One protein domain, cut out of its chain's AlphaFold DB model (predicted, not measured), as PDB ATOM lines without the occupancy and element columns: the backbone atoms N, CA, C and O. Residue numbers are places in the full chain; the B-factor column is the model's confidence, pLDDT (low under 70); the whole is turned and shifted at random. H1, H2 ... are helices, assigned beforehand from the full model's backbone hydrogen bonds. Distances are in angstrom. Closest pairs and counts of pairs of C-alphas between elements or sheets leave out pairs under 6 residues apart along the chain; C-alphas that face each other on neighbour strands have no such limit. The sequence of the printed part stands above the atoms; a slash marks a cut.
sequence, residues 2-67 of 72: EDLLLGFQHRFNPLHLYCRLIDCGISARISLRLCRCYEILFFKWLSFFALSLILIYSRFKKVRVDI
ATOM      1  N   GLU A   2     146.883 158.732 133.631       51.03
ATOM      2  CA  GLU A   2     147.915 159.646 133.115       51.03
ATOM      3  C   GLU A   2     149.269 158.943 132.873       51.03
ATOM      4  O   GLU A   2     150.012 159.323 131.970       51.03
ATOM      5  N   ASP A   3     149.544 157.832 133.568       54.50
ATOM      6  CA  ASP A   3     150.787 157.047 133.436       54.50
ATOM      7  C   ASP A   3     150.958 156.396 132.057       54.50
ATOM      8  O   ASP A   3     152.072 156.166 131.585       54.50
ATOM      9  N   LEU A   4     149.841 156.122 131.380       56.66
ATOM     10  CA  LEU A   4     149.831 155.524 130.048       56.66
ATOM     11  C   LEU A   4     150.189 156.566 128.977       56.66
ATOM     12  O   LEU A   4     150.903 156.245 128.028       56.66
ATOM     13  N   LEU A   5     149.765 157.821 129.171       54.81
ATOM     14  CA  LEU A   5     150.107 158.957 128.310       54.81
ATOM     15  C   LEU A   5     151.561 159.397 128.505       54.81
ATOM     16  O   LEU A   5     152.255 159.616 127.513       54.81
ATOM     17  N   LEU A   6     152.049 159.433 129.749       55.22
ATOM     18  CA  LEU A   6     153.463 159.665 130.063       55.22
ATOM     19  C   LEU A   6     154.349 158.541 129.516       55.22
ATOM     20  O   LEU A   6     155.366 158.816 128.884       55.22
ATOM     21  N   GLY A   7     153.937 157.280 129.672       55.56
ATOM     22  CA  GLY A   7     154.631 156.129 129.096       55.56
ATOM     23  C   GLY A   7     154.676 156.172 127.567       55.56
ATOM     24  O   GLY A   7     155.708 155.856 126.978       55.56
ATOM     25  N   PHE A   8     153.600 156.616 126.912       56.66
ATOM     26  CA  PHE A   8     153.579 156.814 125.461       56.66
ATOM     27  C   PHE A   8     154.461 157.983 125.026       56.66
ATOM     28  O   PHE A   8     155.270 157.811 124.120       56.66
ATOM     29  N   GLN A   9     154.374 159.142 125.680       56.22
ATOM     30  CA  GLN A   9     155.234 160.290 125.377       56.22
ATOM     31  C   GLN A   9     156.715 159.956 125.569       56.22
ATOM     32  O   GLN A   9     157.538 160.303 124.728       56.22
ATOM     33  N   HIS A  10     157.056 159.209 126.618       57.06
ATOM     34  CA  HIS A  10     158.429 158.784 126.882       57.06
ATOM     35  C   HIS A  10     158.925 157.736 125.869       57.06
ATOM     36  O   HIS A  10     160.112 157.674 125.554       57.06
ATOM     37  N   ARG A  11     158.020 156.918 125.319       54.84
ATOM     38  CA  ARG A  11     158.328 155.851 124.350       54.84
ATOM     39  C   ARG A  11     158.340 156.327 122.899       54.84
ATOM     40  O   ARG A  11     159.024 155.726 122.077       54.84
ATOM     41  N   PHE A  12     157.621 157.407 122.607       58.53
ATOM     42  CA  PHE A  12     157.593 158.075 121.306       58.53
ATOM     43  C   PHE A  12     158.492 159.313 121.235       58.53
ATOM     44  O   PHE A  12     158.591 159.925 120.173       58.53
ATOM     45  N   ASN A  13     159.198 159.662 122.315       60.41
ATOM     46  CA  ASN A  13     160.247 160.671 122.255       60.41
ATOM     47  C   ASN A  13     161.358 160.172 121.303       60.41
ATOM     48  O   ASN A  13     161.923 159.101 121.554       60.41
ATOM     49  N   PRO A  14     161.696 160.902 120.222       64.81
ATOM     50  CA  PRO A  14     162.653 160.450 119.206       64.81
ATOM     51  C   PRO A  14     164.017 160.052 119.788       64.81
ATOM     52  O   PRO A  14     164.648 159.121 119.291       64.81
ATOM     53  N   LEU A  15     164.430 160.686 120.891       64.81
ATOM     54  CA  LEU A  15     165.647 160.329 121.622       64.81
ATOM     55  C   LEU A  15     165.603 158.882 122.153       64.81
ATOM     56  O   LEU A  15     166.555 158.122 122.006       64.81
ATOM     57  N   HIS A  16     164.469 158.480 122.729       70.25
ATOM     58  CA  HIS A  16     164.288 157.158 123.324       70.25
ATOM     59  C   HIS A  16     164.025 156.080 122.269       70.25
ATOM     60  O   HIS A  16     164.471 154.944 122.429       70.25
ATOM     61  N   LEU A  17     163.368 156.442 121.162       69.81
ATOM     62  CA  LEU A  17     163.197 155.562 120.008       69.81
ATOM     63  C   LEU A  17     164.562 155.149 119.438       69.81
ATOM     64  O   LEU A  17     164.794 153.965 119.206       69.81
ATOM     65  N   TYR A  18     165.490 156.100 119.290       70.00
ATOM     66  CA  TYR A  18     166.859 155.821 118.857       70.00
ATOM     67  C   TYR A  18     167.602 154.898 119.831       70.00
ATOM     68  O   TYR A  18     168.136 153.873 119.403       70.00
ATOM     69  N   CYS A  19     167.588 155.211 121.131       66.94
ATOM     70  CA  CYS A  19     168.239 154.387 122.154       66.94
ATOM     71  C   CYS A  19     167.682 152.956 122.189       66.94
ATOM     72  O   CYS A  19     168.461 152.014 122.241       66.94
ATOM     73  N   ARG A  20     166.361 152.768 122.065       72.94
ATOM     74  CA  ARG A  20     165.729 151.436 121.990       72.94
ATOM     75  C   ARG A  20     166.067 150.675 120.718       72.94
ATOM     76  O   ARG A  20     166.169 149.456 120.760       72.94
ATOM     77  N   LEU A  21     166.205 151.364 119.590       73.12
ATOM     78  CA  LEU A  21     166.610 150.730 118.337       73.12
ATOM     79  C   LEU A  21     168.056 150.227 118.443       73.12
ATOM     80  O   LEU A  21     168.321 149.080 118.099       73.12
ATOM     81  N   ILE A  22     168.960 151.040 118.997       76.88
ATOM     82  CA  ILE A  22     170.342 150.631 119.290       76.88
ATOM     83  C   ILE A  22     170.376 149.453 120.278       76.88
ATOM     84  O   ILE A  22     171.059 148.469 120.013       76.88
ATOM     85  N   ASP A  23     169.612 149.527 121.372       76.75
ATOM     86  CA  ASP A  23     169.517 148.484 122.408       76.75
ATOM     87  C   ASP A  23     168.956 147.159 121.861       76.75
ATOM     88  O   ASP A  23     169.406 146.077 122.219       76.75
ATOM     89  N   CYS A  24     168.053 147.232 120.880       75.38
ATOM     90  CA  CYS A  24     167.541 146.071 120.150       75.38
ATOM     91  C   CYS A  24     168.562 145.479 119.148       75.38
ATOM     92  O   CYS A  24     168.233 144.550 118.409       75.38
ATOM     93  N   GLY A  25     169.781 146.023 119.081       80.81
ATOM     94  CA  GLY A  25     170.848 145.587 118.176       80.81
ATOM     95  C   GLY A  25     170.730 146.147 116.756       80.81
ATOM     96  O   GLY A  25     171.448 145.711 115.852       80.81
ATOM     97  N   ILE A  26     169.839 147.115 116.522       76.75
ATOM     98  CA  ILE A  26     169.681 147.735 115.208       76.75
ATOM     99  C   ILE A  26     170.803 148.754 114.994       76.75
ATOM    100  O   ILE A  26     171.010 149.680 115.777       76.75
ATOM    101  N   SER A  27     171.530 148.584 113.885       80.12
ATOM    102  CA  SER A  27     172.621 149.472 113.477       80.12
ATOM    103  C   SER A  27     172.206 150.945 113.509       80.12
ATOM    104  O   SER A  27     171.178 151.317 112.944       80.12
ATOM    105  N   ALA A  28     173.071 151.807 114.052       77.75
ATOM    106  CA  ALA A  28     172.825 153.242 114.230       77.75
ATOM    107  C   ALA A  28     172.303 153.972 112.980       77.75
ATOM    108  O   ALA A  28     171.490 154.892 113.080       77.75
ATOM    109  N   ARG A  29     172.723 153.536 111.785       80.06
ATOM    110  CA  ARG A  29     172.237 154.078 110.505       80.06
ATOM    111  C   ARG A  29     170.747 153.813 110.283       80.06
ATOM    112  O   ARG A  29     170.051 154.671 109.749       80.06
ATOM    113  N   ILE A  30     170.265 152.632 110.663       78.81
ATOM    114  CA  ILE A  30     168.855 152.249 110.549       78.81
ATOM    115  C   ILE A  30     168.046 153.012 111.600       78.81
ATOM    116  O   ILE A  30     166.997 153.557 111.267       78.81
ATOM    117  N   SER A  31     168.573 153.157 112.817       80.56
ATOM    118  CA  SER A  31     167.930 153.930 113.885       80.56
ATOM    119  C   SER A  31     167.711 155.396 113.488       80.56
ATOM    120  O   SER A  31     166.610 155.922 113.634       80.56
ATOM    121  N   LEU A  32     168.715 156.033 112.875       81.12
ATOM    122  CA  LEU A  32     168.591 157.393 112.329       81.12
ATOM    123  C   LEU A  32     167.578 157.483 111.183       81.12
ATOM    124  O   LEU A  32     166.797 158.433 111.125       81.12
ATOM    125  N   ARG A  33     167.558 156.501 110.270       83.06
ATOM    126  CA  ARG A  33     166.560 156.461 109.186       83.06
ATOM    127  C   ARG A  33     165.144 156.323 109.730       83.06
ATOM    128  O   ARG A  33     164.247 156.957 109.190       83.06
ATOM    129  N   LEU A  34     164.948 155.531 110.779       80.38
ATOM    130  CA  LEU A  34     163.646 155.358 111.419       80.38
ATOM    131  C   LEU A  34     163.189 156.636 112.124       80.38
ATOM    132  O   LEU A  34     162.053 157.043 111.901       80.38
ATOM    133  N   CYS A  35     164.069 157.318 112.866       78.00
ATOM    134  CA  CYS A  35     163.770 158.646 113.420       78.00
ATOM    135  C   CYS A  35     163.354 159.634 112.326       78.00
ATOM    136  O   CYS A  35     162.299 160.254 112.418       78.00
ATOM    137  N   ARG A  36     164.128 159.713 111.241       82.56
ATOM    138  CA  ARG A  36     163.842 160.638 110.139       82.56
ATOM    139  C   ARG A  36     162.552 160.285 109.398       82.56
ATOM    140  O   ARG A  36     161.800 161.170 109.007       82.56
ATOM    141  N   CYS A  37     162.285 158.994 109.202       82.19
ATOM    142  CA  CYS A  37     161.040 158.518 108.604       82.19
ATOM    143  C   CYS A  37     159.845 158.875 109.492       82.19
ATOM    144  O   CYS A  37     158.839 159.363 108.986       82.19
ATOM    145  N   TYR A  38     159.984 158.709 110.809       80.69
ATOM    146  CA  TYR A  38     158.970 159.096 111.781       80.69
ATOM    147  C   TYR A  38     158.685 160.601 111.739       80.69
ATOM    148  O   TYR A  38     157.525 160.983 111.627       80.69
ATOM    149  N   GLU A  39     159.714 161.455 111.729       83.00
ATOM    150  CA  GLU A  39     159.546 162.911 111.592       83.00
ATOM    151  C   GLU A  39     158.828 163.294 110.293       83.00
ATOM    152  O   GLU A  39     157.883 164.080 110.316       83.00
ATOM    153  N   ILE A  40     159.227 162.708 109.158       87.75
ATOM    154  CA  ILE A  40     158.589 162.974 107.859       87.75
ATOM    155  C   ILE A  40     157.128 162.525 107.874       87.75
ATOM    156  O   ILE A  40     156.255 163.239 107.378       87.75
ATOM    157  N   LEU A  41     156.854 161.339 108.416       84.62
ATOM    158  CA  LEU A  41     155.514 160.772 108.453       84.62
ATOM    159  C   LEU A  41     154.613 161.595 109.369       84.62
ATOM    160  O   LEU A  41     153.514 161.950 108.951       84.62
ATOM    161  N   PHE A  42     155.108 161.987 110.545       84.19
ATOM    162  CA  PHE A  42     154.411 162.862 111.482       84.19
ATOM    163  C   PHE A  42     154.137 164.238 110.873       84.19
ATOM    164  O   PHE A  42     153.002 164.703 110.907       84.19
ATOM    165  N   PHE A  43     155.130 164.868 110.240       84.88
ATOM    166  CA  PHE A  43     154.962 166.176 109.605       84.88
ATOM    167  C   PHE A  43     153.979 166.131 108.427       84.88
ATOM    168  O   PHE A  43     153.135 167.020 108.286       84.88
ATOM    169  N   LYS A  44     154.033 165.078 107.598       87.69
ATOM    170  CA  LYS A  44     153.062 164.868 106.510       87.69
ATOM    171  C   LYS A  44     151.662 164.626 107.051       87.69
ATOM    172  O   LYS A  44     150.720 165.209 106.523       87.69
ATOM    173  N   TRP A  45     151.522 163.812 108.095       88.75
ATOM    174  CA  TRP A  45     150.234 163.583 108.746       88.75
ATOM    175  C   TRP A  45     149.677 164.874 109.327       88.75
ATOM    176  O   TRP A  45     148.542 165.226 109.030       88.75
ATOM    177  N   LEU A  46     150.481 165.622 110.079       88.88
ATOM    178  CA  LEU A  46     150.067 166.882 110.683       88.88
ATOM    179  C   LEU A  46     149.642 167.899 109.619       88.88
ATOM    180  O   LEU A  46     148.600 168.528 109.760       88.88
ATOM    181  N   SER A  47     150.405 168.015 108.530       86.31
ATOM    182  CA  SER A  47     150.075 168.906 107.411       86.31
ATOM    183  C   SER A  47     148.776 168.488 106.719       86.31
ATOM    184  O   SER A  47     147.939 169.334 106.410       86.31
ATOM    185  N   PHE A  48     148.578 167.184 106.510       92.12
ATOM    186  CA  PHE A  48     147.340 166.649 105.951       92.12
ATOM    187  C   PHE A  48     146.151 166.935 106.870       92.12
ATOM    188  O   PHE A  48     145.158 167.489 106.412       92.12
ATOM    189  N   PHE A  49     146.275 166.649 108.168       92.81
ATOM    190  CA  PHE A  49     145.246 166.944 109.162       92.81
ATOM    191  C   PHE A  49     144.932 168.435 109.236       92.81
ATOM    192  O   PHE A  49     143.762 168.801 109.243       92.81
ATOM    193  N   ALA A  50     145.943 169.302 109.240       91.69
ATOM    194  CA  ALA A  50     145.750 170.747 109.240       91.69
ATOM    195  C   ALA A  50     144.979 171.202 107.995       91.69
ATOM    196  O   ALA A  50     143.989 171.919 108.121       91.69
ATOM    197  N   LEU A  51     145.363 170.736 106.802       91.56
ATOM    198  CA  LEU A  51     144.637 171.032 105.566       91.56
ATOM    199  C   LEU A  51     143.208 170.482 105.598       91.56
ATOM    200  O   LEU A  51     142.275 171.205 105.259       91.56
ATOM    201  N   SER A  52     143.007 169.242 106.043       90.94
ATOM    202  CA  SER A  52     141.675 168.656 106.205       90.94
ATOM    203  C   SER A  52     140.819 169.473 107.171       90.94
ATOM    204  O   SER A  52     139.682 169.789 106.839       90.94
ATOM    205  N   LEU A  53     141.360 169.886 108.319       90.94
ATOM    206  CA  LEU A  53     140.669 170.738 109.287       90.94
ATOM    207  C   LEU A  53     140.339 172.111 108.698       90.94
ATOM    208  O   LEU A  53     139.220 172.581 108.875       90.94
ATOM    209  N   ILE A  54     141.256 172.732 107.951       89.88
ATOM    210  CA  ILE A  54     141.019 174.012 107.266       89.88
ATOM    211  C   ILE A  54     139.914 173.864 106.217       89.88
ATOM    212  O   ILE A  54     139.034 174.723 106.128       89.88
ATOM    213  N   LEU A  55     139.918 172.784 105.434       88.94
ATOM    214  CA  LEU A  55     138.892 172.511 104.425       88.94
ATOM    215  C   LEU A  55     137.530 172.239 105.067       88.94
ATOM    216  O   LEU A  55     136.524 172.780 104.606       88.94
ATOM    217  N   ILE A  56     137.493 171.460 106.151       87.81
ATOM    218  CA  ILE A  56     136.286 171.211 106.947       87.81
ATOM    219  C   ILE A  56     135.773 172.528 107.533       87.81
ATOM    220  O   ILE A  56     134.602 172.855 107.361       87.81
ATOM    221  N   TYR A  57     136.639 173.331 108.151       85.19
ATOM    222  CA  TYR A  57     136.273 174.625 108.724       85.19
ATOM    223  C   TYR A  57     135.759 175.598 107.657       85.19
ATOM    224  O   TYR A  57     134.748 176.267 107.859       85.19
ATOM    225  N   SER A  58     136.395 175.635 106.486       80.81
ATOM    226  CA  SER A  58     135.966 176.469 105.358       80.81
ATOM    227  C   SER A  58     134.624 176.009 104.782       80.81
ATOM    228  O   SER A  58     133.775 176.842 104.463       80.81
ATOM    229  N   ARG A  59     134.381 174.691 104.706       79.12
ATOM    230  CA  ARG A  59     133.069 174.110 104.367       79.12
ATOM    231  C   ARG A  59     132.001 174.492 105.394       79.12
ATOM    232  O   ARG A  59     130.922 174.921 104.999       79.12
ATOM    233  N   PHE A  60     132.308 174.403 106.686       76.38
ATOM    234  CA  PHE A  60     131.398 174.792 107.769       76.38
ATOM    235  C   PHE A  60     131.099 176.296 107.779       76.38
ATOM    236  O   PHE A  60     129.951 176.693 107.976       76.38
ATOM    237  N   LYS A  61     132.103 177.144 107.523       69.44
ATOM    238  CA  LYS A  61     131.916 178.596 107.409       69.44
ATOM    239  C   LYS A  61     131.022 178.947 106.220       69.44
ATOM    240  O   LYS A  61     130.163 179.809 106.361       69.44
ATOM    241  N   LYS A  62     131.176 178.250 105.087       60.31
ATOM    242  CA  LYS A  62     130.300 178.420 103.919       60.31
ATOM    243  C   LYS A  62     128.848 178.050 104.243       60.31
ATOM    244  O   LYS A  62     127.968 178.872 104.043       60.31
ATOM    245  N   VAL A  63     128.621 176.905 104.894       62.34
ATOM    246  CA  VAL A  63     127.283 176.478 105.358       62.34
ATOM    247  C   VAL A  63     126.630 177.479 106.323       62.34
ATOM    248  O   VAL A  63     125.423 177.679 106.265       62.34
ATOM    249  N   ARG A  64     127.400 178.132 107.205       56.53
ATOM    250  CA  ARG A  64     126.861 179.158 108.118       56.53
ATOM    251  C   ARG A  64     126.502 180.479 107.432       56.53
ATOM    252  O   ARG A  64     125.642 181.183 107.947       56.53
ATOM    253  N   VAL A  65     127.169 180.835 106.334       59.53
ATOM    254  CA  VAL A  65     126.912 182.083 105.589       59.53
ATOM    255  C   VAL A  65     125.716 181.942 104.637       59.53
ATOM    256  O   VAL A  65     125.069 182.937 104.331       59.53
ATOM    257  N   ASP A  66     125.362 180.718 104.246       56.84
ATOM    258  CA  ASP A  66     124.171 180.405 103.443       56.84
ATOM    259  C   ASP A  66     122.860 180.323 104.262       56.84
ATOM    260  O   ASP A  66     121.829 179.919 103.728       56.84
ATOM    261  N   ILE A  67     122.847 180.713 105.545       59.66
ATOM    262  CA  ILE A  67     121.586 180.940 106.271       59.66
ATOM    263  C   ILE A  67     121.055 182.311 105.833       59.66
ATOM    264  O   ILE A  67     121.630 183.334 106.216       59.66
TER     265      ILE A  67
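AT A GLANCE: This is residues 2 to 67 of the 72 residues of an uncharacterized protein of Deltaproteobacteria bacterium (UniProt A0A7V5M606). One long helix, H3, makes the length of the domain, and the short helix H2 folds back along its first part as a helical hairpin. At the other end of H2 the chain turns a corner into H1, a short arm whose residues 3 to 10 stick out, as do residues 40 to 65 of H3. The 66 printed residues hold three named helices, H1, H2 and H3 in that order, and no named strand; the class is all helix. The whole is extended, with a radius of gyration of the C-alphas of 18.7 A and spans of 61 by 30 by 11 A.

HOW THE PARTS SIT: Start with H1, residues 3 to 12, and go on to H2, residues 14 to 23. They are close but not clearly touching, about perpendicular at 75 degrees; their closest C-alphas, of Arg 11 and Leu 17, are 6.5 A apart. Next comes H3, residues 28 to 65, which touches H2 with residues 28 to 35 alone. Look at Tyr 18 and Ser 31, whose C-alphas, the closest of H2 and H3, are 5.4 A apart. This hairpin runs opposite ways at a shallow tilt of 33 degrees, only just short of steep. H1 and H3 are apart. In H1, H2 and H3 every O i to N i+4 pair is within hydrogen-bond range.

IN THESE COORDINATES: Find C-alpha 3 at (150.787, 157.047, 133.436); from there H1 runs 13.9 A to C-alpha 12. H2 begins at C-alpha 14, (162.653, 160.450, 119.206), and covers 14.2 A. H3 runs 54.9 A from C-alpha 28 at (172.825, 153.242, 114.230) to C-alpha 65 at (126.912, 182.083, 105.589).

THE WHOLE: The C-alphas of Gly 25 and Ile 67, the two farthest apart, are 61.8 A apart. The printed part has no cut, and both links are tight. Mean pLDDT of the printed part is 74.5; look for values under 70 at residues 2 to 15, 17, 19 and 61 to 67.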